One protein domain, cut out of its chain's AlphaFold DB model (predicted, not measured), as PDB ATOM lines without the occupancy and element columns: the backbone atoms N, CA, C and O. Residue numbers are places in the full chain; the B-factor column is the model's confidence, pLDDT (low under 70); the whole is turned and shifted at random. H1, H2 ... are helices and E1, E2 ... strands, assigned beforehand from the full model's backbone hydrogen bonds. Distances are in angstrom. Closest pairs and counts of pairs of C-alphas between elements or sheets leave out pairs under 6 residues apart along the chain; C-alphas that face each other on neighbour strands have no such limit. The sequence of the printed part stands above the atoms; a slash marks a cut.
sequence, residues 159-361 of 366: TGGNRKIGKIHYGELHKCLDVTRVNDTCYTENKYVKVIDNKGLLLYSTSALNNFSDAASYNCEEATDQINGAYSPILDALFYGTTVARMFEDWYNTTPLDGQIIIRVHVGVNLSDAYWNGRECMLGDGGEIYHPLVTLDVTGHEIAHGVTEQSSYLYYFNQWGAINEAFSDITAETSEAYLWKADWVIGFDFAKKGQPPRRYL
ATOM      1  N   THR A 159     125.542 134.861 189.246       85.62
ATOM      2  CA  THR A 159     125.672 136.124 188.521       85.62
ATOM      3  C   THR A 159     126.464 135.927 187.235       85.62
ATOM      4  O   THR A 159     127.661 135.660 187.271       85.62
ATOM      5  N   GLY A 160     125.804 136.125 186.099       89.44
ATOM      6  CA  GLY A 160     126.398 136.158 184.766       89.44
ATOM      7  C   GLY A 160     126.444 137.554 184.152       89.44
ATOM      8  O   GLY A 160     126.210 138.569 184.822       89.44
ATOM      9  N   GLY A 161     126.714 137.606 182.852       86.62
ATOM     10  CA  GLY A 161     126.796 138.827 182.057       86.62
ATOM     11  C   GLY A 161     128.147 139.531 182.165       86.62
ATOM     12  O   GLY A 161     129.142 138.982 182.643       86.62
ATOM     13  N   ASN A 162     128.204 140.794 181.738       87.75
ATOM     14  CA  ASN A 162     129.450 141.561 181.709       87.75
ATOM     15  C   ASN A 162     129.242 143.069 181.935       87.75
ATOM     16  O   ASN A 162     128.127 143.571 182.031       87.75
ATOM     17  N   ARG A 163     130.337 143.830 182.027       84.38
ATOM     18  CA  ARG A 163     130.299 145.284 182.283       84.38
ATOM     19  C   ARG A 163     129.559 146.110 181.221       84.38
ATOM     20  O   ARG A 163     129.234 147.259 181.519       84.38
ATOM     21  N   LYS A 164     129.344 145.592 180.007       84.44
ATOM     22  CA  LYS A 164     128.577 146.267 178.952       84.44
ATOM     23  C   LYS A 164     127.082 146.014 179.101       84.44
ATOM     24  O   LYS A 164     126.334 146.984 179.177       84.44
ATOM     25  N   ILE A 165     126.676 144.748 179.152       78.88
ATOM     26  CA  ILE A 165     125.256 144.354 179.184       78.88
ATOM     27  C   ILE A 165     124.658 144.383 180.596       78.88
ATOM     28  O   ILE A 165     123.445 144.340 180.773       78.88
ATOM     29  N   GLY A 166     125.509 144.517 181.613       78.00
ATOM     30  CA  GLY A 166     125.126 144.486 183.017       78.00
ATOM     31  C   GLY A 166     125.196 143.084 183.616       78.00
ATOM     32  O   GLY A 166     125.603 142.113 182.977       78.00
ATOM     33  N   LYS A 167     124.834 143.004 184.898       79.88
ATOM     34  CA  LYS A 167     124.715 141.732 185.610       79.88
ATOM     35  C   LYS A 167     123.447 141.020 185.173       79.88
ATOM     36  O   LYS A 167     122.376 141.623 185.155       79.88
ATOM     37  N   ILE A 168     123.579 139.733 184.898       79.56
ATOM     38  CA  ILE A 168     122.459 138.820 184.727       79.56
ATOM     39  C   ILE A 168     122.360 138.011 186.014       79.56
ATOM     40  O   ILE A 168     123.325 137.371 186.417       79.56
ATOM     41  N   HIS A 169     121.211 138.067 186.676       79.62
ATOM     42  CA  HIS A 169     120.959 137.277 187.873       79.62
ATOM     43  C   HIS A 169     120.249 135.993 187.469       79.62
ATOM     44  O   HIS A 169     119.062 135.989 187.141       79.62
ATOM     45  N   TYR A 170     121.013 134.911 187.453       80.12
ATOM     46  CA  TYR A 170     120.475 133.580 187.294       80.12
ATOM     47  C   TYR A 170     119.838 133.122 188.597       80.12
ATOM     48  O   TYR A 170     120.362 133.362 189.688       80.12
ATOM     49  N   GLY A 171     118.702 132.450 188.485       61.75
ATOM     50  CA  GLY A 171     117.893 132.102 189.645       61.75
ATOM     51  C   GLY A 171     116.776 133.099 189.964       61.75
ATOM     52  O   GLY A 171     116.070 132.924 190.957       61.75
ATOM     53  N   GLU A 172     116.618 134.138 189.140       55.66
ATOM     54  CA  GLU A 172     115.456 135.032 189.119       55.66
ATOM     55  C   GLU A 172     114.529 134.649 187.944       55.66
ATOM     56  O   GLU A 172     114.973 134.004 186.989       55.66
ATOM     57  N   LEU A 173     113.234 135.002 188.033       42.16
ATOM     58  CA  LEU A 173     112.178 134.660 187.056       42.16
ATOM     59  C   LEU A 173     112.681 134.693 185.593       42.16
ATOM     60  O   LEU A 173     113.284 135.673 185.159       42.16
ATOM     61  N   HIS A 174     112.392 133.623 184.838       55.47
ATOM     62  CA  HIS A 174     112.773 133.384 183.430       55.47
ATOM     63  C   HIS A 174     114.265 133.112 183.137       55.47
ATOM     64  O   HIS A 174     114.615 132.916 181.974       55.47
ATOM     65  N   LYS A 175     115.154 133.043 184.145       63.91
ATOM     66  CA  LYS A 175     116.597 132.770 183.952       63.91
ATOM     67  C   LYS A 175     117.163 131.762 184.963       63.91
ATOM     68  O   LYS A 175     118.119 132.055 185.679       63.91
ATOM     69  N   CYS A 176     116.578 130.567 185.056       72.81
ATOM     70  CA  CYS A 176     117.127 129.507 185.913       72.81
ATOM     71  C   CYS A 176     118.401 128.878 185.331       72.81
ATOM     72  O   CYS A 176     118.493 128.649 184.126       72.81
ATOM     73  N   LEU A 177     119.332 128.509 186.216       83.19
ATOM     74  CA  LEU A 177     120.421 127.586 185.902       83.19
ATOM     75  C   LEU A 177     119.973 126.155 186.192       83.19
ATOM     76  O   LEU A 177     119.578 125.839 187.310       83.19
ATOM     77  N   ASP A 178     120.065 125.300 185.180       84.69
ATOM     78  CA  ASP A 178     119.873 123.857 185.306       84.69
ATOM     79  C   ASP A 178     121.253 123.224 185.515       84.69
ATOM     80  O   ASP A 178     122.027 123.090 184.565       84.69
ATOM     81  N   VAL A 179     121.603 122.965 186.776       86.38
ATOM     82  CA  VAL A 179     122.919 122.469 187.209       86.38
ATOM     83  C   VAL A 179     122.776 121.187 188.004       86.38
ATOM     84  O   VAL A 179     121.803 120.975 188.725       86.38
ATOM     85  N   THR A 180     123.816 120.363 187.969       86.12
ATOM     86  CA  THR A 180     123.910 119.198 188.848       86.12
ATOM     87  C   THR A 180     124.485 119.628 190.195       86.12
ATOM     88  O   THR A 180     125.605 120.132 190.258       86.12
ATOM     89  N   ARG A 181     123.751 119.427 191.294       84.94
ATOM     90  CA  ARG A 181     124.183 119.807 192.650       84.94
ATOM     91  C   ARG A 181     124.556 118.590 193.498       84.94
ATOM     92  O   ARG A 181     123.794 117.632 193.595       84.94
ATOM     93  N   VAL A 182     125.702 118.662 194.175       85.88
ATOM     94  CA  VAL A 182     126.142 117.702 195.200       85.88
ATOM     95  C   VAL A 182     126.580 118.481 196.441       85.88
ATOM     96  O   VAL A 182     127.635 119.114 196.454       85.88
ATOM     97  N   ASN A 183     125.780 118.422 197.508       87.62
ATOM     98  CA  ASN A 183     125.955 119.248 198.713       87.62
ATOM     99  C   ASN A 183     125.987 120.752 198.357       87.62
ATOM    100  O   ASN A 183     125.040 121.255 197.753       87.62
ATOM    101  N   ASP A 184     127.069 121.454 198.698       88.75
ATOM    102  CA  ASP A 184     127.280 122.880 198.392       88.75
ATOM    103  C   ASP A 184     128.097 123.100 197.107       88.75
ATOM    104  O   ASP A 184     128.480 124.223 196.781       88.75
ATOM    105  N   THR A 185     128.395 122.023 196.372       91.75
ATOM    106  CA  THR A 185     129.101 122.082 195.088       91.75
ATOM    107  C   THR A 185     128.122 121.902 193.942       91.75
ATOM    108  O   THR A 185     127.383 120.918 193.879       91.75
ATOM    109  N   CYS A 186     128.148 122.850 193.018       93.69
ATOM    110  CA  CYS A 186     127.349 122.837 191.810       93.69
ATOM    111  C   CYS A 186     128.249 122.595 190.609       93.69
ATOM    112  O   CYS A 186     129.343 123.147 190.521       93.69
ATOM    113  N   TYR A 187     127.786 121.758 189.693       95.69
ATOM    114  CA  TYR A 187     128.473 121.393 188.466       95.69
ATOM    115  C   TYR A 187     127.694 121.959 187.289       95.69
ATOM    116  O   TYR A 187     126.471 121.833 187.213       95.69
ATOM    117  N   THR A 188     128.414 122.587 186.368       95.75
ATOM    118  CA  THR A 188     127.868 123.218 185.160       95.75
ATOM    119  C   THR A 188     127.521 122.179 184.094       95.75
ATOM    120  O   THR A 188     128.058 122.154 182.987       95.75
ATOM    121  N   GLU A 189     126.626 121.268 184.460       95.25
ATOM    122  CA  GLU A 189     126.170 120.165 183.630       95.25
ATOM    123  C   GLU A 189     124.685 119.871 183.866       95.25
ATOM    124  O   GLU A 189     124.238 119.783 185.014       95.25
ATOM    125  N   ASN A 190     123.958 119.659 182.770       91.19
ATOM    126  CA  ASN A 190     122.586 119.159 182.736       91.19
ATOM    127  C   ASN A 190     122.388 118.192 181.557       91.19
ATOM    128  O   ASN A 190     123.347 117.776 180.903       91.19
ATOM    129  N   LYS A 191     121.134 117.822 181.263       92.00
ATOM    130  CA  LYS A 191     120.832 116.861 180.189       92.00
ATOM    131  C   LYS A 191     121.267 117.329 178.789       92.00
ATOM    132  O   LYS A 191     121.468 116.484 177.924       92.00
ATOM    133  N   TYR A 192     121.414 118.636 178.567       93.94
ATOM    134  CA  TYR A 192     121.765 119.220 177.270       93.94
ATOM    135  C   TYR A 192     123.240 119.591 177.162       93.94
ATOM    136  O   TYR A 192     123.852 119.355 176.123       93.94
ATOM    137  N   VAL A 193     123.801 120.192 178.211       96.88
ATOM    138  CA  VAL A 193     125.097 120.875 178.158       96.88
ATOM    139  C   VAL A 193     126.014 120.396 179.270       96.88
ATOM    140  O   VAL A 193     125.575 120.195 180.400       96.88
ATOM    141  N   LYS A 194     127.304 120.282 178.955       97.88
ATOM    142  CA  LYS A 194     128.408 120.225 179.917       97.88
ATOM    143  C   LYS A 194     129.385 121.359 179.614       97.88
ATOM    144  O   LYS A 194     129.932 121.429 178.511       97.88
ATOM    145  N   VAL A 195     129.631 122.211 180.604       98.31
ATOM    146  CA  VAL A 195     130.632 123.279 180.523       98.31
ATOM    147  C   VAL A 195     131.917 122.834 181.209       98.31
ATOM    148  O   VAL A 195     131.891 122.276 182.303       98.31
ATOM    149  N   ILE A 196     133.055 123.082 180.571       97.38
ATOM    150  CA  ILE A 196     134.383 122.736 181.074       97.38
ATOM    151  C   ILE A 196     135.215 124.013 181.208       97.38
ATOM    152  O   ILE A 196     135.341 124.790 180.262       97.38
ATOM    153  N   ASP A 197     135.835 124.197 182.371       95.88
ATOM    154  CA  ASP A 197     136.809 125.262 182.615       95.88
ATOM    155  C   ASP A 197     138.192 124.831 182.099       95.88
ATOM    156  O   ASP A 197     138.824 123.910 182.632       95.88
ATOM    157  N   ASN A 198     138.669 125.506 181.051       94.06
ATOM    158  CA  ASN A 198     139.954 125.222 180.420       94.06
ATOM    159  C   ASN A 198     141.145 125.907 181.120       94.06
ATOM    160  O   ASN A 198     142.290 125.732 180.696       94.06
ATOM    161  N   LYS A 199     140.899 126.661 182.200       92.25
ATOM    162  CA  LYS A 199     141.889 127.280 183.101       92.25
ATOM    163  C   LYS A 199     142.924 128.158 182.398       92.25
ATOM    164  O   LYS A 199     144.095 128.181 182.783       92.25
ATOM    165  N   GLY A 200     142.517 128.843 181.333       91.56
ATOM    166  CA  GLY A 200     143.390 129.681 180.512       91.56
ATOM    167  C   GLY A 200     144.373 128.898 179.634       91.56
ATOM    168  O   GLY A 200     145.308 129.478 179.081       91.56
ATOM    169  N   LEU A 201     144.223 127.575 179.506       89.94
ATOM    170  CA  LEU A 201     145.126 126.738 178.716       89.94
ATOM    171  C   LEU A 201     144.667 126.658 177.255       89.94
ATOM    172  O   LEU A 201     143.477 126.599 176.958       89.94
ATOM    173  N   LEU A 202     145.631 126.597 176.331       84.81
ATOM    174  CA  LEU A 202     145.412 126.098 174.971       84.81
ATOM    175  C   LEU A 202     145.855 124.635 174.939       84.81
ATOM    176  O   LEU A 202     147.031 124.326 175.141       84.81
ATOM    177  N   LEU A 203     144.904 123.721 174.743       79.94
ATOM    178  CA  LEU A 203     145.161 122.284 174.787       79.94
ATOM    179  C   LEU A 203     145.468 121.773 173.374       79.94
ATOM    180  O   LEU A 203     144.589 121.695 172.525       79.94
ATOM    181  N   TYR A 204     146.729 121.408 173.129       73.69
ATOM    182  CA  TYR A 204     147.226 120.992 171.803       73.69
ATOM    183  C   TYR A 204     147.295 119.471 171.601       73.69
ATOM    184  O   TYR A 204     147.948 118.992 170.675       73.69
ATOM    185  N   SER A 205     146.685 118.678 172.485       73.19
ATOM    186  CA  SER A 205     146.637 117.221 172.321       73.19
ATOM    187  C   SER A 205     145.324 116.642 172.821       73.19
ATOM    188  O   SER A 205     144.777 117.100 173.825       73.19
ATOM    189  N   THR A 206     144.860 115.578 172.164       72.88
ATOM    190  CA  THR A 206     143.669 114.821 172.571       72.88
ATOM    191  C   THR A 206     143.784 114.319 174.009       72.88
ATOM    192  O   THR A 206     142.817 114.371 174.760       72.88
ATOM    193  N   SER A 207     144.980 113.895 174.429       75.88
ATOM    194  CA  SER A 207     145.251 113.471 175.806       75.88
ATOM    195  C   SER A 207     145.019 114.601 176.808       75.88
ATOM    196  O   SER A 207     144.460 114.370 177.874       75.88
ATOM    197  N   ALA A 208     145.415 115.828 176.465       75.50
ATOM    198  CA  ALA A 208     145.190 116.987 177.318       75.50
ATOM    199  C   ALA A 208     143.701 117.372 177.370       75.50
ATOM    200  O   ALA A 208     143.195 117.613 178.457       75.50
ATOM    201  N   LEU A 209     142.984 117.341 176.239       75.00
ATOM    202  CA  LEU A 209     141.529 117.568 176.205       75.00
ATOM    203  C   LEU A 209     140.766 116.555 177.069       75.00
ATOM    204  O   LEU A 209     139.878 116.927 177.832       75.00
ATOM    205  N   ASN A 210     141.152 115.281 176.999       77.81
ATOM    206  CA  ASN A 210     140.520 114.221 177.781       77.81
ATOM    207  C   ASN A 210     140.878 114.275 179.276       77.81
ATOM    208  O   ASN A 210     140.121 113.757 180.085       77.81
ATOM    209  N   ASN A 211     142.001 114.895 179.653       78.31
ATOM    210  CA  ASN A 211     142.363 115.100 181.061       78.31
ATOM    211  C   ASN A 211     141.595 116.261 181.716       78.31
ATOM    212  O   ASN A 211     141.544 116.340 182.939       78.31
ATOM    213  N   PHE A 212     141.018 117.160 180.915       79.81
ATOM    214  CA  PHE A 212     140.134 118.237 181.355       79.81
ATOM    215  C   PHE A 212     138.737 117.967 180.792       79.81
ATOM    216  O   PHE A 212     138.288 118.675 179.898       79.81
ATOM    217  N   SER A 213     138.092 116.883 181.224       85.50
ATOM    218  CA  SER A 213     136.772 116.470 180.717       85.50
ATOM    219  C   SER A 213     135.625 116.707 181.691       85.50
ATOM    220  O   SER A 213     134.466 116.594 181.296       85.50
ATOM    221  N   ASP A 214     135.941 116.966 182.956       93.94
ATOM    222  CA  ASP A 214     134.938 117.095 184.006       93.94
ATOM    223  C   ASP A 214     134.227 118.444 183.906       93.94
ATOM    224  O   ASP A 214     134.833 119.456 183.540       93.94
ATOM    225  N   ALA A 215     132.938 118.451 184.251       96.69
ATOM    226  CA  ALA A 215     132.158 119.675 184.313       96.69
ATOM    227  C   ALA A 215     132.786 120.664 185.306       96.69
ATOM    228  O   ALA A 215     133.222 120.272 186.395       96.69
ATOM    229  N   ALA A 216     132.811 121.952 184.955       96.75
ATOM    230  CA  ALA A 216     133.304 122.980 185.857       96.75
ATOM    231  C   ALA A 216     132.422 123.018 187.108       96.75
ATOM    232  O   ALA A 216     131.190 123.023 187.020       96.75
ATOM    233  N   SER A 217     133.065 123.038 188.272       95.12
ATOM    234  CA  SER A 217     132.398 123.056 189.568       95.12
ATOM    235  C   SER A 217     132.583 124.399 190.263       95.12
ATOM    236  O   SER A 217     133.672 124.970 190.212       95.12
ATOM    237  N   TYR A 218     131.571 124.849 190.990       94.06
ATOM    238  CA  TYR A 218     131.594 126.086 191.765       94.06
ATOM    239  C   TYR A 218     130.813 125.923 193.074       94.06
ATOM    240  O   TYR A 218     130.116 124.926 193.282       94.06
ATOM    241  N   ASN A 219     130.953 126.889 193.984       92.69
ATOM    242  CA  ASN A 219     130.102 126.959 195.168       92.69
ATOM    243  C   ASN A 219     128.705 127.418 194.732       92.69
ATOM    244  O   ASN A 219     128.589 128.486 194.142       92.69
ATOM    245  N   CYS A 220     127.667 126.643 195.046       87.06
ATOM    246  CA  CYS A 220     126.285 126.944 194.656       87.06
ATOM    247  C   CYS A 220     125.769 128.322 195.122       87.06
ATOM    248  O   CYS A 220     124.737 128.770 194.633       87.06
ATOM    249  N   GLU A 221     126.434 128.974 196.081       85.75
ATOM    250  CA  GLU A 221     126.108 130.344 196.487       85.75
ATOM    251  C   GLU A 221     126.525 131.393 195.449       85.75
ATOM    252  O   GLU A 221     125.753 132.312 195.193       85.75
ATOM    253  N   GLU A 222     127.734 131.286 194.885       84.31
ATOM    254  CA  GLU A 222     128.264 132.233 193.897       84.31
ATOM    255  C   GLU A 222     129.496 131.639 193.181       84.31
ATOM    256  O   GLU A 222     130.440 131.141 193.808       84.31
ATOM    257  N   ALA A 223     129.514 131.732 191.850       91.75
ATOM    258  CA  ALA A 223     130.685 131.406 191.039       91.75
ATOM    259  C   ALA A 223     131.761 132.503 191.142       91.75
ATOM    260  O   ALA A 223     131.468 133.676 191.351       91.75
ATOM    261  N   THR A 224     133.037 132.130 191.018       91.56
ATOM    262  CA  THR A 224     134.174 133.050 191.254       91.56
ATOM    263  C   THR A 224     135.132 133.155 190.065       91.56
ATOM    264  O   THR A 224     136.272 133.590 190.211       91.56
ATOM    265  N   ASP A 225     134.658 132.812 188.871       96.25
ATOM    266  CA  ASP A 225     135.385 132.822 187.594       96.25
ATOM    267  C   ASP A 225     135.323 134.182 186.866       96.25
ATOM    268  O   ASP A 225     135.441 134.278 185.645       96.25
ATOM    269  N   GLN A 226     135.164 135.268 187.625       95.50
ATOM    270  CA  GLN A 226     135.123 136.621 187.086       95.50
ATOM    271  C   GLN A 226     136.403 136.945 186.298       95.50
ATOM    272  O   GLN A 226     137.498 137.002 186.865       95.50
ATOM    273  N   ILE A 227     136.273 137.273 185.009       97.19
ATOM    274  CA  ILE A 227     137.427 137.589 184.161       97.19
ATOM    275  C   ILE A 227     137.100 138.625 183.090       97.19
ATOM    276  O   ILE A 227     135.997 138.684 182.554       97.19
ATOM    277  N   ASN A 228     138.068 139.506 182.816       95.25
ATOM    278  CA  ASN A 228     138.010 140.521 181.757       95.25
ATOM    279  C   ASN A 228     136.676 141.313 181.691       95.25
ATOM    280  O   ASN A 228     136.220 141.749 180.637       95.25
ATOM    281  N   GLY A 229     136.043 141.541 182.846       89.31
ATOM    282  CA  GLY A 229     134.793 142.290 182.965       89.31
ATOM    283  C   GLY A 229     133.501 141.485 182.788       89.31
ATOM    284  O   GLY A 229     132.451 142.093 182.972       89.31
ATOM    285  N   ALA A 230     133.551 140.184 182.490       93.56
ATOM    286  CA  ALA A 230     132.417 139.278 182.704       93.56
ATOM    287  C   ALA A 230     132.305 138.895 184.182       93.56
ATOM    288  O   ALA A 230     133.304 138.984 184.900       93.56
ATOM    289  N   TYR A 231     131.109 138.516 184.633       92.56
ATOM    290  CA  TYR A 231     130.842 138.102 186.013       92.56
ATOM    291  C   TYR A 231     131.048 136.599 186.221       92.56
ATOM    292  O   TYR A 231     131.733 136.248 187.176       92.56
ATOM    293  N   SER A 232     130.549 135.754 185.311       97.38
ATOM    294  CA  SER A 232     130.783 134.305 185.343       97.38
ATOM    295  C   SER A 232     130.585 133.644 183.967       97.38
ATOM    296  O   SER A 232     129.467 133.244 183.623       97.38
ATOM    297  N   PRO A 233     131.652 133.522 183.155       98.19
ATOM    298  CA  PRO A 233     131.605 132.786 181.892       98.19
ATOM    299  C   PRO A 233     131.131 131.327 182.002       98.19
ATOM    300  O   PRO A 233     130.435 130.865 181.101       98.19
ATOM    301  N   ILE A 234     131.446 130.591 183.077       97.94
ATOM    302  CA  ILE A 234     130.979 129.196 183.226       97.94
ATOM    303  C   ILE A 234     129.449 129.115 183.349       97.94
ATOM    304  O   ILE A 234     128.839 128.176 182.836       97.94
ATOM    305  N   LEU A 235     128.819 130.095 184.009       96.25
ATOM    306  CA  LEU A 235     127.364 130.139 184.177       96.25
ATOM    307  C   LEU A 235     126.666 130.654 182.919       96.25
ATOM    308  O   LEU A 235     125.654 130.083 182.515       96.25
ATOM    309  N   ASP A 236     127.237 131.676 182.276       96.88
ATOM    310  CA  ASP A 236     126.753 132.190 180.992       96.88
ATOM    311  C   ASP A 236     126.734 131.078 179.929       96.88
ATOM    312  O   ASP A 236     125.713 130.855 179.281       96.88
ATOM    313  N   ALA A 237     127.816 130.301 179.812       98.19
ATOM    314  CA  ALA A 237     127.904 129.192 178.861       98.19
ATOM    315  C   ALA A 237     126.844 128.113 179.111       98.19
ATOM    316  O   ALA A 237     126.238 127.605 178.164       98.19
ATOM    317  N   LEU A 238     126.598 127.767 180.379       97.00
ATOM    318  CA  LEU A 238     125.595 126.766 180.727       97.00
ATOM    319  C   LEU A 238     124.196 127.243 180.347       97.00
ATOM    320  O   LEU A 238     123.430 126.503 179.728       97.00
ATOM    321  N   PHE A 239     123.868 128.482 180.712       95.19
ATOM    322  CA  PHE A 239     122.565 129.068 180.450       95.19
ATOM    323  C   PHE A 239     122.303 129.216 178.946       95.19
ATOM    324  O   PHE A 239     121.276 128.742 178.450       95.19
ATOM    325  N   TYR A 240     123.240 129.802 178.195       96.62
ATOM    326  CA  TYR A 240     123.078 130.008 176.756       96.62
ATOM    327  C   TYR A 240     123.080 128.696 175.976       96.62
ATOM    328  O   TYR A 240     122.204 128.495 175.139       96.62
ATOM    329  N   GLY A 241     123.967 127.750 176.296       97.62
ATOM    330  CA  GLY A 241     123.950 126.436 175.650       97.62
ATOM    331  C   GLY A 241     122.631 125.692 175.885       97.62
ATOM    332  O   GLY A 241     122.081 125.088 174.966       97.62
ATOM    333  N   THR A 242     122.085 125.778 177.105       95.38
ATOM    334  CA  THR A 242     120.791 125.165 177.448       95.38
ATOM    335  C   THR A 242     119.648 125.842 176.696       95.38
ATOM    336  O   THR A 242     118.735 125.168 176.228       95.38
ATOM    337  N   THR A 243     119.715 127.165 176.545       93.25
ATOM    338  CA  THR A 243     118.741 127.957 175.784       93.25
ATOM    339  C   THR A 243     118.706 127.523 174.320       93.25
ATOM    340  O   THR A 243     117.634 127.209 173.812       93.25
ATOM    341  N   VAL A 244     119.870 127.411 173.669       96.62
ATOM    342  CA  VAL A 244     119.976 126.935 172.279       96.62
ATOM    343  C   VAL A 244     119.435 125.509 172.156       96.62
ATOM    344  O   VAL A 244     118.642 125.225 171.267       96.62
ATOM    345  N   ALA A 245     119.808 124.606 173.065       94.88
ATOM    346  CA  ALA A 245     119.326 123.227 173.021       94.88
ATOM    347  C   ALA A 245     117.796 123.128 173.152       94.88
ATOM    348  O   ALA A 245     117.171 122.383 172.399       94.88
ATOM    349  N   ARG A 246     117.194 123.905 174.063       88.38
ATOM    350  CA  ARG A 246     115.733 123.974 174.231       88.38
ATOM    351  C   ARG A 246     115.040 124.574 173.018       88.38
ATOM    352  O   ARG A 246     114.052 124.012 172.580       88.38
ATOM    353  N   MET A 247     115.593 125.631 172.419       92.75
ATOM    354  CA  MET A 247     115.068 126.183 171.166       92.75
ATOM    355  C   MET A 247     114.957 125.101 170.085       92.75
ATOM    356  O   MET A 247     113.939 125.007 169.406       92.75
ATOM    357  N   PHE A 248     115.987 124.263 169.927       91.69
ATOM    358  CA  PHE A 248     115.945 123.172 168.952       91.69
ATOM    359  C   PHE A 248     114.907 122.097 169.298       91.69
ATOM    360  O   PHE A 248     114.224 121.599 168.397       91.69
ATOM    361  N   GLU A 249     114.754 121.766 170.580       85.38
ATOM    362  CA  GLU A 249     113.745 120.809 171.041       85.38
ATOM    363  C   GLU A 249     112.328 121.355 170.810       85.38
ATOM    364  O   GLU A 249     111.495 120.670 170.220       85.38
ATOM    365  N   ASP A 250     112.079 122.609 171.173       76.62
ATOM    366  CA  ASP A 250     110.753 123.222 171.135       76.62
ATOM    367  C   ASP A 250     110.313 123.577 169.710       76.62
ATOM    368  O   ASP A 250     109.169 123.325 169.330       76.62
ATOM    369  N   TRP A 251     111.203 124.162 168.901       85.44
ATOM    370  CA  TRP A 251     110.845 124.668 167.566       85.44
ATOM    371  C   TRP A 251     111.071 123.652 166.452       85.44
ATOM    372  O   TRP A 251     110.372 123.683 165.438       85.44
ATOM    373  N   TYR A 252     112.032 122.742 166.622       82.44
ATOM    374  CA  TYR A 252     112.422 121.789 165.579       82.44
ATOM    375  C   TYR A 252     112.241 120.324 165.996       82.44
ATOM    376  O   TYR A 252     112.485 119.438 165.175       82.44
ATOM    377  N   ASN A 253     111.782 120.055 167.227       84.50
ATOM    378  CA  ASN A 253     111.572 118.706 167.765       84.50
ATOM    379  C   ASN A 253     112.813 117.807 167.598       84.50
ATOM    380  O   ASN A 253     112.713 116.636 167.224       84.50
ATOM    381  N   THR A 254     113.999 118.384 167.815       88.50
ATOM    382  CA  THR A 254     115.295 117.712 167.661       88.50
ATOM    383  C   THR A 254     116.332 118.295 168.621       88.50
ATOM    384  O   THR A 254     116.098 119.323 169.246       88.50
ATOM    385  N   THR A 255     117.497 117.662 168.741       89.94
ATOM    386  CA  THR A 255     118.659 118.243 169.429       89.94
ATOM    387  C   THR A 255     119.619 118.854 168.407       89.94
ATOM    388  O   THR A 255     119.684 118.373 167.276       89.94
ATOM    389  N   PRO A 256     120.385 119.903 168.765       93.19
ATOM    390  CA  PRO A 256     121.306 120.519 167.812       93.19
ATOM    391  C   PRO A 256     122.487 119.602 167.461       93.19
ATOM    392  O   PRO A 256     123.025 119.701 166.364       93.19
ATOM    393  N   LEU A 257     122.889 118.714 168.378       95.44
ATOM    394  CA  LEU A 257     123.975 117.756 168.183       95.44
ATOM    395  C   LEU A 257     123.539 116.337 168.589       95.44
ATOM    396  O   LEU A 257     122.681 116.171 169.463       95.44
ATOM    397  N   ASP A 258     124.189 115.326 168.009       89.50
ATOM    398  CA  ASP A 258     124.132 113.915 168.405       89.50
ATOM    399  C   ASP A 258     124.825 113.696 169.767       89.50
ATOM    400  O   ASP A 258     125.935 113.169 169.870       89.50
ATOM    401  N   GLY A 259     124.176 114.145 170.840       91.00
ATOM    402  CA  GLY A 259     124.646 114.009 172.217       91.00
ATOM    403  C   GLY A 259     124.688 115.329 172.982       91.00
ATOM    404  O   GLY A 259     124.184 116.357 172.538       91.00
ATOM    405  N   GLN A 260     125.286 115.279 174.173       94.81
ATOM    406  CA  GLN A 260     125.427 116.447 175.039       94.81
ATOM    407  C   GLN A 260     126.379 117.470 174.402       94.81
ATOM    408  O   GLN A 260     127.482 117.124 173.974       94.81
ATOM    409  N   ILE A 261     125.969 118.735 174.384       97.94
ATOM    410  CA  ILE A 261     126.774 119.855 173.903       97.94
ATOM    411  C   ILE A 261     127.904 120.095 174.904       97.94
ATOM    412  O   ILE A 261     127.661 120.324 176.091       97.94
ATOM    413  N   ILE A 262     129.144 120.060 174.425       97.75
ATOM    414  CA  ILE A 262     130.320 120.360 175.240       97.75
ATOM    415  C   ILE A 262     130.791 121.776 174.923       97.75
ATOM    416  O   ILE A 262     131.091 122.088 173.767       97.75
ATOM    417  N   ILE A 263     130.874 122.619 175.949       98.31
ATOM    418  CA  ILE A 263     131.349 124.001 175.835       98.31
ATOM    419  C   ILE A 263     132.564 124.173 176.742       98.31
ATOM    420  O   ILE A 263     132.486 123.965 177.949       98.31
ATOM    421  N   ARG A 264     133.701 124.568 176.177       97.50
ATOM    422  CA  ARG A 264     134.897 124.944 176.928       97.50
ATOM    423  C   ARG A 264     134.975 126.454 177.043       97.50
ATOM    424  O   ARG A 264     135.016 127.136 176.025       97.50
ATOM    425  N   VAL A 265     135.061 126.956 178.266       98.06
ATOM    426  CA  VAL A 265     135.324 128.375 178.553       98.06
ATOM    427  C   VAL A 265     136.738 128.555 179.095       98.06
ATOM    428  O   VAL A 265     137.430 127.575 179.382       98.06
ATOM    429  N   HIS A 266     137.190 129.803 179.222       96.81
ATOM    430  CA  HIS A 266     138.557 130.136 179.633       96.81
ATOM    431  C   HIS A 266     139.617 129.483 178.738       96.81
ATOM    432  O   HIS A 266     140.643 128.976 179.202       96.81
ATOM    433  N   VAL A 267     139.346 129.426 177.430       95.62
ATOM    434  CA  VAL A 267     140.261 128.832 176.456       95.62
ATOM    435  C   VAL A 267     141.397 129.809 176.161       95.62
ATOM    436  O   VAL A 267     141.189 130.878 175.592       95.62
ATOM    437  N   GLY A 268     142.624 129.418 176.504       93.50
ATOM    438  CA  GLY A 268     143.827 130.217 176.273       93.50
ATOM    439  C   GLY A 268     143.924 131.506 177.095       93.50
ATOM    440  O   GLY A 268     143.084 131.814 177.931       93.50
ATOM    441  N   VAL A 269     144.995 132.272 176.863       92.19
ATOM    442  CA  VAL A 269     145.253 133.542 177.560       92.19
ATOM    443  C   VAL A 269     144.986 134.699 176.611       92.19
ATOM    444  O   VAL A 269     145.633 134.800 175.570       92.19
ATOM    445  N   ASN A 270     144.070 135.590 176.995       91.19
ATOM    446  CA  ASN A 270     143.626 136.725 176.181       91.19
ATOM    447  C   ASN A 270     143.172 136.324 174.761       91.19
ATOM    448  O   ASN A 270     143.373 137.069 173.794       91.19
ATOM    449  N   LEU A 271     142.606 135.121 174.621       94.69
ATOM    450  CA  LEU A 271     142.115 134.633 173.341       94.69
ATOM    451  C   LEU A 271     140.839 135.391 172.974       94.69
ATOM    452  O   LEU A 271     139.798 135.240 173.606       94.69
ATOM    453  N   SER A 272     140.936 136.213 171.935       94.88
ATOM    454  CA  SER A 272     139.827 137.006 171.397       94.88
ATOM    455  C   SER A 272     139.092 136.265 170.281       94.88
ATOM    456  O   SER A 272     138.809 136.853 169.240       94.88
ATOM    457  N   ASP A 273     138.852 134.969 170.485       94.06
ATOM    458  CA  ASP A 273     138.231 134.099 169.493       94.06
ATOM    459  C   ASP A 273     137.347 133.028 170.137       94.06
ATOM    460  O   ASP A 273     137.507 132.695 171.318       94.06
ATOM    461  N   ALA A 274     136.416 132.525 169.336       96.31
ATOM    462  CA  ALA A 274     135.520 131.425 169.646       96.31
ATOM    463  C   ALA A 274     135.424 130.522 168.413       96.31
ATOM    464  O   ALA A 274     135.525 131.023 167.294       96.31
ATOM    465  N   TYR A 275     135.350 129.205 168.613       96.56
ATOM    466  CA  TYR A 275     135.292 128.263 167.495       96.56
ATOM    467  C   TYR A 275     134.722 126.894 167.881       96.56
ATOM    468  O   TYR A 275     134.998 126.357 168.957       96.56
ATOM    469  N   TRP A 276     134.015 126.268 166.946       96.31
ATOM    470  CA  TRP A 276     133.721 124.837 166.928       96.31
ATOM    471  C   TRP A 276     134.931 124.033 166.435       96.31
ATOM    472  O   TRP A 276     135.490 124.306 165.370       96.31
ATOM    473  N   ASN A 277     135.351 123.012 167.188       92.50
ATOM    474  CA  ASN A 277     136.527 122.199 166.835       92.50
ATOM    475  C   ASN A 277     136.204 120.827 166.203       92.50
ATOM    476  O   ASN A 277     137.101 119.988 166.095       92.50
ATOM    477  N   GLY A 278     134.944 120.576 165.828       91.62
ATOM    478  CA  GLY A 278     134.456 119.260 165.380       91.62
ATOM    479  C   GLY A 278     133.888 118.383 166.503       91.62
ATOM    480  O   GLY A 278     133.361 117.303 166.248       91.62
ATOM    481  N   ARG A 279     134.009 118.809 167.766       91.12
ATOM    482  CA  ARG A 279     133.513 118.065 168.936       91.12
ATOM    483  C   ARG A 279     132.876 118.958 169.994       91.12
ATOM    484  O   ARG A 279     131.931 118.541 170.656       91.12
ATOM    485  N   GLU A 280     133.445 120.130 170.220       94.75
ATOM    486  CA  GLU A 280     133.116 121.007 171.337       94.75
ATOM    487  C   GLU A 280     133.296 122.474 170.931       94.75
ATOM    488  O   GLU A 280     134.117 122.805 170.067       94.75
ATOM    489  N   CYS A 281     132.510 123.350 171.557       97.75
ATOM    490  CA  CYS A 281     132.642 124.796 171.405       97.75
ATOM    491  C   CYS A 281     133.802 125.283 172.277       97.75
ATOM    492  O   CYS A 281     133.905 124.897 173.440       97.75
ATOM    493  N   MET A 282     134.664 126.139 171.739       97.00
ATOM    494  CA  MET A 282     135.854 126.660 172.410       97.00
ATOM    495  C   MET A 282     135.720 128.173 172.540       97.00
ATOM    496  O   MET A 282     135.799 128.866 171.533       97.00
ATOM    497  N   LEU A 283     135.518 128.694 173.751       98.12
ATOM    498  CA  LEU A 283     135.222 130.108 173.994       98.12
ATOM    499  C   LEU A 283     136.352 130.779 174.793       98.12
ATOM    500  O   LEU A 283     136.678 130.375 175.917       98.12
ATOM    501  N   GLY A 284     136.981 131.794 174.196       97.62
ATOM    502  CA  GLY A 284     138.070 132.560 174.803       97.62
ATOM    503  C   GLY A 284     137.610 133.708 175.711       97.62
ATOM    504  O   GLY A 284     136.499 134.229 175.597       97.62
ATOM    505  N   ASP A 285     138.507 134.157 176.594       97.81
ATOM    506  CA  ASP A 285     138.234 135.224 177.575       97.81
ATOM    507  C   ASP A 285     138.285 136.654 177.006       97.81
ATOM    508  O   ASP A 285     138.166 137.638 177.746       97.81
ATOM    509  N   GLY A 286     138.454 136.804 175.693       95.31
ATOM    510  CA  GLY A 286     138.592 138.109 175.061       95.31
ATOM    511  C   GLY A 286     139.943 138.752 175.365       95.31
ATOM    512  O   GLY A 286     140.911 138.092 175.725       95.31
ATOM    513  N   GLY A 287     140.035 140.067 175.205       93.56
ATOM    514  CA  GLY A 287     141.291 140.801 175.348       93.56
ATOM    515  C   GLY A 287     141.037 142.292 175.488       93.56
ATOM    516  O   GLY A 287     140.117 142.712 176.183       93.56
ATOM    517  N   GLU A 288     141.825 143.131 174.823       91.81
ATOM    518  CA  GLU A 288     141.652 144.588 174.910       91.81
ATOM    519  C   GLU A 288     140.331 145.077 174.301       91.81
ATOM    520  O   GLU A 288     139.745 146.021 174.825       91.81
ATOM    521  N   ILE A 289     139.845 144.411 173.249       92.06
ATOM    522  CA  ILE A 289     138.675 144.829 172.458       92.06
ATOM    523  C   ILE A 289     137.387 144.151 172.945       92.06
ATOM    524  O   ILE A 289     136.332 144.782 173.004       92.06
ATOM    525  N   TYR A 290     137.482 142.884 173.342       95.44
ATOM    526  CA  TYR A 290     136.335 142.042 173.677       95.44
ATOM    527  C   TYR A 290     136.345 141.631 175.148       95.44
ATOM    528  O   TYR A 290     137.412 141.434 175.733       95.44
ATOM    529  N   HIS A 291     135.160 141.536 175.747       96.62
ATOM    530  CA  HIS A 291     134.890 140.703 176.924       96.62
ATOM    531  C   HIS A 291     135.017 139.210 176.547       96.62
ATOM    532  O   HIS A 291     135.219 138.919 175.365       96.62
ATOM    533  N   PRO A 292     134.927 138.264 177.504       98.06
ATOM    534  CA  PRO A 292     134.797 136.849 177.171       98.06
ATOM    535  C   PRO A 292     133.717 136.620 176.118       98.06
ATOM    536  O   PRO A 292     132.640 137.215 176.199       98.06
ATOM    537  N   LEU A 293     134.019 135.778 175.130       97.38
ATOM    538  CA  LEU A 293     133.137 135.484 173.999       97.38
ATOM    539  C   LEU A 293     132.089 134.433 174.404       97.38
ATOM    540  O   LEU A 293     131.875 133.441 173.717       97.38
ATOM    541  N   VAL A 294     131.481 134.637 175.574       97.69
ATOM    542  CA  VAL A 294     130.445 133.777 176.146       97.69
ATOM    543  C   VAL A 294     129.154 134.575 176.220       97.69
ATOM    544  O   VAL A 294     128.768 135.121 177.250       97.69
ATOM    545  N   THR A 295     128.530 134.690 175.061       95.75
ATOM    546  CA  THR A 295     127.274 135.398 174.823       95.75
ATOM    547  C   THR A 295     126.325 134.479 174.059       95.75
ATOM    548  O   THR A 295     126.752 133.433 173.551       95.75
ATOM    549  N   LEU A 296     125.031 134.809 174.030       95.31
ATOM    550  CA  LEU A 296     124.035 133.943 173.398       95.31
ATOM    551  C   LEU A 296     124.288 133.808 171.897       95.31
ATOM    552  O   LEU A 296     124.286 132.690 171.387       95.31
ATOM    553  N   ASP A 297     124.597 134.920 171.229       93.69
ATOM    554  CA  ASP A 297     124.945 134.954 169.814       93.69
ATOM    555  C   ASP A 297     126.137 134.040 169.481       93.69
ATOM    556  O   ASP A 297     126.025 133.159 168.634       93.69
ATOM    557  N   VAL A 298     127.261 134.173 170.189       97.31
ATOM    558  CA  VAL A 298     128.459 133.353 169.959       97.31
ATOM    559  C   VAL A 298     128.176 131.892 170.284       97.31
ATOM    560  O   VAL A 298     128.523 131.010 169.509       97.31
ATOM    561  N   THR A 299     127.512 131.615 171.406       97.81
ATOM    562  CA  THR A 299     127.213 130.233 171.805       97.81
ATOM    563  C   THR A 299     126.301 129.551 170.779       97.81
ATOM    564  O   THR A 299     126.577 128.422 170.373       97.81
ATOM    565  N   GLY A 300     125.255 130.241 170.313       97.56
ATOM    566  CA  GLY A 300     124.376 129.763 169.244       97.56
ATOM    567  C   GLY A 300     125.111 129.574 167.917       97.56
ATOM    568  O   GLY A 300     124.930 128.544 167.267       97.56
ATOM    569  N   HIS A 301     125.986 130.514 167.555       98.25
ATOM    570  CA  HIS A 301     126.818 130.457 166.352       98.25
ATOM    571  C   HIS A 301     127.732 129.222 166.342       98.25
ATOM    572  O   HIS A 301     127.734 128.454 165.378       98.25
ATOM    573  N   GLU A 302     128.463 128.971 167.430       98.31
ATOM    574  CA  GLU A 302     129.388 127.833 167.490       98.31
ATOM    575  C   GLU A 302     128.661 126.481 167.514       98.31
ATOM    576  O   GLU A 302     129.098 125.527 166.865       98.31
ATOM    577  N   ILE A 303     127.513 126.383 168.193       98.31
ATOM    578  CA  ILE A 303     126.685 125.165 168.166       98.31
ATOM    579  C   ILE A 303     126.158 124.902 166.744       98.31
ATOM    580  O   ILE A 303     126.136 123.753 166.292       98.31
ATOM    581  N   ALA A 304     125.780 125.950 166.009       97.12
ATOM    582  CA  ALA A 304     125.255 125.847 164.649       97.12
ATOM    583  C   ALA A 304     126.279 125.330 163.624       97.12
ATOM    584  O   ALA A 304     125.894 124.676 162.645       97.12
ATOM    585  N   HIS A 305     127.579 125.530 163.858       96.75
ATOM    586  CA  HIS A 305     128.608 124.857 163.064       96.75
ATOM    587  C   HIS A 305     128.530 123.336 163.214       96.75
ATOM    588  O   HIS A 305     128.578 122.625 162.209       96.75
ATOM    589  N   GLY A 306     128.329 122.832 164.436       95.12
ATOM    590  CA  GLY A 306     128.126 121.404 164.683       95.12
ATOM    591  C   GLY A 306     126.829 120.870 164.059       95.12
ATOM    592  O   GLY A 306     126.845 119.803 163.446       95.12
ATOM    593  N   VAL A 307     125.736 121.643 164.108       94.44
ATOM    594  CA  VAL A 307     124.474 121.317 163.403       94.44
ATOM    595  C   VAL A 307     124.725 121.162 161.901       94.44
ATOM    596  O   VAL A 307     124.299 120.185 161.278       94.44
ATOM    597  N   THR A 308     125.440 122.122 161.309       87.38
ATOM    598  CA  THR A 308     125.783 122.120 159.881       87.38
ATOM    599  C   THR A 308     126.656 120.922 159.524       87.38
ATOM    600  O   THR A 308     126.416 120.270 158.505       87.38
ATOM    601  N   GLU A 309     127.636 120.600 160.371       89.44
ATOM    602  CA  GLU A 309     128.517 119.443 160.211       89.44
ATOM    603  C   GLU A 309     127.741 118.120 160.242       89.44
ATOM    604  O   GLU A 309     128.000 117.252 159.414       89.44
ATOM    605  N   GLN A 310     126.758 117.966 161.131       87.38
ATOM    606  CA  GLN A 310     125.971 116.730 161.257       87.38
ATOM    607  C   GLN A 310     124.839 116.614 160.225       87.38
ATOM    608  O   GLN A 310     124.338 115.519 159.976       87.38
ATOM    609  N   SER A 311     124.455 117.731 159.600       84.81
ATOM    610  CA  SER A 311     123.325 117.793 158.671       84.81
ATOM    611  C   SER A 311     123.774 117.914 157.212       84.81
ATOM    612  O   SER A 311     123.898 116.924 156.493       84.81
ATOM    613  N   SER A 312     123.990 119.141 156.736       76.31
ATOM    614  CA  SER A 312     124.241 119.437 155.322       76.31
ATOM    615  C   SER A 312     125.698 119.231 154.908       76.31
ATOM    616  O   SER A 312     125.985 119.199 153.710       76.31
ATOM    617  N   TYR A 313     126.608 119.070 155.876       79.00
ATOM    618  CA  TYR A 313     128.038 118.827 155.670       79.00
ATOM    619  C   TYR A 313     128.704 119.904 154.793       79.00
ATOM    620  O   TYR A 313     129.560 119.620 153.949       79.00
ATOM    621  N   LEU A 314     128.280 121.164 154.952       69.88
ATOM    622  CA  LEU A 314     128.825 122.281 154.184       69.88
ATOM    623  C   LEU A 314     130.300 122.496 154.517       69.88
ATOM    624  O   LEU A 314     130.648 122.929 155.617       69.88
ATOM    625  N   TYR A 315     131.165 122.246 153.533       71.19
ATOM    626  CA  TYR A 315     132.595 122.485 153.669       71.19
ATOM    627  C   TYR A 315     132.874 123.944 154.015       71.19
ATOM    628  O   TYR A 315     132.350 124.855 153.377       71.19
ATOM    629  N   TYR A 316     133.772 124.166 154.969       75.81
ATOM    630  CA  TYR A 316     134.183 125.501 155.388       75.81
ATOM    631  C   TYR A 316     135.154 126.145 154.376       75.81
ATOM    632  O   TYR A 316     136.330 126.384 154.645       75.81
ATOM    633  N   PHE A 317     134.682 126.335 153.140       71.00
ATOM    634  CA  PHE A 317     135.479 126.821 152.017       71.00
ATOM    635  C   PHE A 317     134.621 127.552 150.976       71.00
ATOM    636  O   PHE A 317     133.558 127.072 150.571       71.00
ATOM    637  N   ASN A 318     135.117 128.691 150.481       83.19
ATOM    638  CA  ASN A 318     134.444 129.534 149.487       83.19
ATOM    639  C   ASN A 318     132.974 129.824 149.863       83.19
ATOM    640  O   ASN A 318     132.678 130.219 150.985       83.19
ATOM    641  N   GLN A 319     132.050 129.640 148.917       79.44
ATOM    642  CA  GLN A 319     130.628 129.926 149.095       79.44
ATOM    643  C   GLN A 319     129.968 128.995 150.117       79.44
ATOM    644  O   GLN A 319     129.089 129.430 150.847       79.44
ATOM    645  N   TRP A 320     130.421 127.743 150.212       76.12
ATOM    646  CA  TRP A 320     129.919 126.788 151.199       76.12
ATOM    647  C   TRP A 320     130.263 127.233 152.620       76.12
ATOM    648  O   TRP A 320     129.402 127.201 153.493       76.12
ATOM    649  N   GLY A 321     131.483 127.746 152.813       74.38
ATOM    650  CA  GLY A 321     131.906 128.344 154.077       74.38
ATOM    651  C   GLY A 321     131.116 129.606 154.409       74.38
ATOM    652  O   GLY A 321     130.676 129.765 155.537       74.38
ATOM    653  N   ALA A 322     130.849 130.462 153.418       85.62
ATOM    654  CA  ALA A 322     130.027 131.654 153.628       85.62
ATOM    655  C   ALA A 322     128.577 131.319 154.029       85.62
ATOM    656  O   ALA A 322     128.003 132.009 154.863       85.62
ATOM    657  N   ILE A 323     127.989 130.262 153.459       87.25
ATOM    658  CA  ILE A 323     126.650 129.792 153.846       87.25
ATOM    659  C   ILE A 323     126.679 129.168 155.244       87.25
ATOM    660  O   ILE A 323     125.751 129.393 156.012       87.25
ATOM    661  N   ASN A 324     127.733 128.417 155.577       86.00
ATOM    662  CA  ASN A 324     127.932 127.846 156.909       86.00
ATOM    663  C   ASN A 324     127.986 128.962 157.973       86.00
ATOM    664  O   ASN A 324     127.177 128.965 158.891       86.00
ATOM    665  N   GLU A 325     128.820 129.985 157.765       93.94
ATOM    666  CA  GLU A 325     128.869 131.185 158.617       93.94
ATOM    667  C   GLU A 325     127.524 131.905 158.732       93.94
ATOM    668  O   GLU A 325     127.098 132.260 159.827       93.94
ATOM    669  N   ALA A 326     126.839 132.116 157.604       94.25
ATOM    670  CA  ALA A 326     125.557 132.808 157.599       94.25
ATOM    671  C   ALA A 326     124.475 132.020 158.350       94.25
ATOM    672  O   ALA A 326     123.671 132.616 159.056       94.25
ATOM    673  N   PHE A 327     124.451 130.691 158.221       94.25
ATOM    674  CA  PHE A 327     123.542 129.844 158.989       94.25
ATOM    675  C   PHE A 327     123.835 129.930 160.490       94.25
ATOM    676  O   PHE A 327     122.902 130.024 161.291       94.25
ATOM    677  N   SER A 328     125.113 129.960 160.868       97.50
ATOM    678  CA  SER A 328     125.516 130.144 162.260       97.50
ATOM    679  C   SER A 328     125.101 131.510 162.812       97.50
ATOM    680  O   SER A 328     124.523 131.572 163.895       97.50
ATOM    681  N   ASP A 329     125.281 132.594 162.051       97.62
ATOM    682  CA  ASP A 329     124.796 133.933 162.422       97.62
ATOM    683  C   ASP A 329     123.260 133.985 162.516       97.62
ATOM    684  O   ASP A 329     122.712 134.556 163.450       97.62
ATOM    685  N   ILE A 330     122.526 133.341 161.605       96.56
ATOM    686  CA  ILE A 330     121.056 133.269 161.696       96.56
ATOM    687  C   ILE A 330     120.627 132.491 162.944       96.56
ATOM    688  O   ILE A 330     119.672 132.882 163.612       96.56
ATOM    689  N   THR A 331     121.315 131.399 163.279       96.94
ATOM    690  CA  THR A 331     120.998 130.591 164.467       96.94
ATOM    691  C   THR A 331     121.261 131.363 165.758       96.94
ATOM    692  O   THR A 331     120.476 131.249 166.699       96.94
ATOM    693  N   ALA A 332     122.316 132.179 165.788       96.62
ATOM    694  CA  ALA A 332     122.605 133.109 166.874       96.62
ATOM    695  C   ALA A 332     121.412 134.047 167.141       96.62
ATOM    696  O   ALA A 332     120.828 133.999 168.222       96.62
ATOM    697  N   GLU A 333     120.965 134.783 166.123       94.94
ATOM    698  CA  GLU A 333     119.807 135.689 166.220       94.94
ATOM    699  C   GLU A 333     118.505 134.950 166.556       94.94
ATOM    700  O   GLU A 333     117.671 135.418 167.326       94.94
ATOM    701  N   THR A 334     118.321 133.754 165.995       92.06
ATOM    702  CA  THR A 334     117.152 132.909 166.280       92.06
ATOM    703  C   THR A 334     117.129 132.504 167.757       92.06
ATOM    704  O   THR A 334     116.070 132.511 168.379       92.06
ATOM    705  N   SER A 335     118.299 132.228 168.342       92.44
ATOM    706  CA  SER A 335     118.442 131.908 169.766       92.44
ATOM    707  C   SER A 335     118.143 133.120 170.649       92.44
ATOM    708  O   SER A 335     117.488 132.983 171.682       92.44
ATOM    709  N   GLU A 336     118.561 134.315 170.230       86.31
ATOM    710  CA  GLU A 336     118.189 135.565 170.898       86.31
ATOM    711  C   GLU A 336     116.690 135.841 170.826       86.31
ATOM    712  O   GLU A 336     116.105 136.224 171.835       86.31
ATOM    713  N   ALA A 337     116.048 135.606 169.680       85.50
ATOM    714  CA  ALA A 337     114.597 135.726 169.533       85.50
ATOM    715  C   ALA A 337     113.839 134.696 170.380       85.50
ATOM    716  O   ALA A 337     112.794 135.020 170.935       85.50
ATOM    717  N   TYR A 338     114.373 133.479 170.514       83.75
ATOM    718  CA  TYR A 338     113.806 132.451 171.384       83.75
ATOM    719  C   TYR A 338     113.849 132.859 172.861       83.75
ATOM    720  O   TYR A 338     112.885 132.647 173.594       83.75
ATOM    721  N   LEU A 339     114.952 133.468 173.309       79.38
ATOM    722  CA  LEU A 339     115.071 133.932 174.691       79.38
ATOM    723  C   LEU A 339     114.343 135.262 174.937       79.38
ATOM    724  O   LEU A 339     113.801 135.480 176.021       79.38
ATOM    725  N   TRP A 340     114.397 136.177 173.969       78.81
ATOM    726  CA  TRP A 340     113.795 137.504 174.037       78.81
ATOM    727  C   TRP A 340     113.586 138.148 172.653       78.81
ATOM    728  O   TRP A 340     112.474 138.139 172.133       78.81
ATOM    729  N   LYS A 341     114.596 138.831 172.100       80.69
ATOM    730  CA  LYS A 341     114.502 139.603 170.852       80.69
ATOM    731  C   LYS A 341     115.857 139.588 170.150       80.69
ATOM    732  O   LYS A 341     116.847 139.945 170.773       80.69
ATOM    733  N   ALA A 342     115.846 139.273 168.857       84.81
ATOM    734  CA  ALA A 342     116.994 139.429 167.966       84.81
ATOM    735  C   ALA A 342     117.273 140.907 167.661       84.81
ATOM    736  O   ALA A 342     116.338 141.677 167.373       84.81
ATOM    737  N   ASP A 343     118.541 141.300 167.680       85.38
ATOM    738  CA  ASP A 343     118.973 142.652 167.315       85.38
ATOM    739  C   ASP A 343     119.568 142.745 165.897       85.38
ATOM    740  O   ASP A 343     119.675 143.849 165.349       85.38
ATOM    741  N   TRP A 344     119.816 141.599 165.253       93.44
ATOM    742  CA  TRP A 344     120.445 141.435 163.940       93.44
ATOM    743  C   TRP A 344     121.900 141.929 163.896       93.44
ATOM    744  O   TRP A 344     122.390 142.373 162.840       93.44
ATOM    745  N   VAL A 345     122.592 141.884 165.036       92.50
ATOM    746  CA  VAL A 345     123.946 142.391 165.264       92.50
ATOM    747  C   VAL A 345     124.791 141.376 166.042       92.50
ATOM    748  O   VAL A 345     124.885 141.375 167.266       92.50
ATOM    749  N   ILE A 346     125.611 140.633 165.305       93.62
ATOM    750  CA  ILE A 346     126.541 139.681 165.911       93.62
ATOM    751  C   ILE A 346     127.677 140.412 166.624       93.62
ATOM    752  O   ILE A 346     128.450 141.187 166.042       93.62
ATOM    753  N   GLY A 347     127.846 140.077 167.891       89.06
ATOM    754  CA  GLY A 347     128.917 140.507 168.763       89.06
ATOM    755  C   GLY A 347     128.704 141.849 169.426       89.06
ATOM    756  O   GLY A 347     129.678 142.468 169.873       89.06
ATOM    757  N   PHE A 348     127.456 142.308 169.521       90.12
ATOM    758  CA  PHE A 348     127.146 143.455 170.357       90.12
ATOM    759  C   PHE A 348     127.507 143.168 171.819       90.12
ATOM    760  O   PHE A 348     128.260 143.936 172.417       90.12
ATOM    761  N   ASP A 349     127.092 142.044 172.388       88.06
ATOM    762  CA  ASP A 349     127.193 141.813 173.833       88.06
ATOM    763  C   ASP A 349     128.624 141.670 174.374       88.06
ATOM    764  O   ASP A 349     128.904 142.080 175.508       88.06
ATOM    765  N   PHE A 350     129.565 141.164 173.568       90.81
ATOM    766  CA  PHE A 350     130.964 140.997 173.981       90.81
ATOM    767  C   PHE A 350     131.889 142.148 173.541       90.81
ATOM    768  O   PHE A 350     132.973 142.316 174.113       90.81
ATOM    769  N   ALA A 351     131.497 142.985 172.573       91.94
ATOM    770  CA  ALA A 351     132.279 144.154 172.158       91.94
ATOM    771  C   ALA A 351     132.318 145.230 173.243       91.94
ATOM    772  O   ALA A 351     131.287 145.806 173.577       91.94
ATOM    773  N   LYS A 352     133.503 145.563 173.780       90.38
ATOM    774  CA  LYS A 352     133.623 146.569 174.853       90.38
ATOM    775  C   LYS A 352     133.061 147.925 174.425       90.38
ATOM    776  O   LYS A 352     133.039 148.280 173.250       90.38
ATOM    777  N   LYS A 353     132.614 148.723 175.400       81.31
ATOM    778  CA  LYS A 353     132.002 150.038 175.153       81.31
ATOM    779  C   LYS A 353     132.874 150.906 174.231       81.31
ATOM    780  O   LYS A 353     134.028 151.177 174.548       81.31
ATOM    781  N   GLY A 354     132.285 151.371 173.129       85.44
ATOM    782  CA  GLY A 354     132.962 152.181 172.111       85.44
ATOM    783  C   GLY A 354     133.633 151.379 170.991       85.44
ATOM    784  O   GLY A 354     134.112 151.991 170.043       85.44
ATOM    785  N   GLN A 355     133.649 150.047 171.074       89.38
ATOM    786  CA  GLN A 355     134.057 149.166 169.981       89.38
ATOM    787  C   GLN A 355     132.840 148.781 169.130       89.38
ATOM    788  O   GLN A 355     131.746 148.620 169.686       89.38
ATOM    789  N   PRO A 356     133.005 148.644 167.803       87.88
ATOM    790  CA  PRO A 356     131.941 148.140 166.953       87.88
ATOM    791  C   PRO A 356     131.650 146.660 167.270       87.88
ATOM    792  O   PRO A 356     132.554 145.941 167.708       87.88
ATOM    793  N   PRO A 357     130.410 146.198 167.042       88.19
ATOM    794  CA  PRO A 357     130.093 144.775 166.996       88.19
ATOM    795  C   PRO A 357     130.841 144.094 165.841       88.19
ATOM    796  O   PRO A 357     131.423 144.753 164.974       88.19
ATOM    797  N   ARG A 358     130.829 142.760 165.824       89.00
ATOM    798  CA  ARG A 358     131.580 141.967 164.843       89.00
ATOM    799  C   ARG A 358     130.939 142.035 163.457       89.00
ATOM    800  O   ARG A 358     131.669 142.164 162.475       89.00
ATOM    801  N   ARG A 359     129.608 141.939 163.364       92.31
ATOM    802  CA  ARG A 359     128.856 141.958 162.094       92.31
ATOM    803  C   ARG A 359     127.501 142.649 162.264       92.31
ATOM    804  O   ARG A 359     126.932 142.641 163.347       92.31
ATOM    805  N   TYR A 360     126.979 143.198 161.170       92.81
ATOM    806  CA  TYR A 360     125.610 143.708 161.069       92.81
ATOM    807  C   TYR A 360     124.883 142.918 159.982       92.81
ATOM    808  O   TYR A 360     125.264 143.003 158.814       92.81
ATOM    809  N   LEU A 361     123.838 142.166 160.323       91.56
ATOM    810  CA  LEU A 361     123.130 141.338 159.335       91.56
ATOM    811  C   LEU A 361     122.235 142.192 158.435       91.56
ATOM    812  O   LEU A 361     122.131 141.935 157.238       91.56
TER     813      LEU A 361
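AT A GLANCE: This is residues 159 to 361 of the 366 residues of an uncharacterized protein of Pomacea canaliculata (UniProt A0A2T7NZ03). A sheet of four strands, E5, E7, E9 and E8, has H2 and H3 over one face, and the long H4 packs across H3. The small sheet E3 E4 E6 lies at one end of the longest axis and the first residues of H4 at the other, while the hairpin E1 E2 packs on H2 through E1. The printed part has 203 residues, under half of them in named elements, in the order E1 E2 E3 E4 E5 H1 E6 H2 E7 E8 E9 H3 H4. The four-stranded sheet is mixed, order E5 E7 E9 E8; the class is mixed, helices and strands. The whole is compact and rounded, with a radius of gyration of the C-alphas of 15.8 A and spans of 49 by 39 by 36 A.

HOW THE PARTS SIT: Begin with E1, residues 159 to 162, and E2, 166 to 170, an antiparallel hairpin with N 160 and O 168 2.8 A apart. Next come E3, 180 to 182, and E4, 185 to 187, a hairpin with N 182 and O 185 2.8 A apart; E6, 217 to 219, is antiparallel to E4, N 218 to O 186 2.8 A. E5, 193 to 197, is parallel to E7, 261 to 267, N 196 to O 263 2.8 A. H1, 206 to 211, touches no helix. E9, 281 to 284, is parallel to E7, N 264 to O 281 2.8 A, and forms a hairpin with E8, 274 to 276, N 282 to O 275 2.8 A. H2, 233 to 252, and H3, 296 to 310, lie on the same face of this sheet, two layers, at heights of 9.0 A and 6.3 A. With residues 237 to 244 alone H2 touches H3, closest C-alphas Tyr 240 and Leu 296, 5.3 A, at a steep tilt of 54 degrees. H4, 318 to 339, touches H3 at Asp 297 and Ala 332, closest C-alphas 4.2 A apart, opposite ways at a steep tilt of 50 degrees. In H1, H2 and H4 every O i to N i+4 pair is within hydrogen-bond range; in H3, 10 of 11.

IN THESE COORDINATES: Find C-alpha 159, where E1 begins, at (125.672, 136.124, 188.521). H2 runs 27.5 A, E7 16.4 A and H3 21.2 A. H4 runs 32.1 A and ends at C-alpha 339, (115.071, 133.932, 174.691).

THE WHOLE: The C-alphas farthest apart, Asn 183 and Asn 318, are 51.0 A apart. The printed part has no cut; E6 to H2 and E9 to H3 are long links. Residues 340 to 361 hold no named element. Mean pLDDT of the printed part is 89.2; residues 171 to 175 and 314 are under 70.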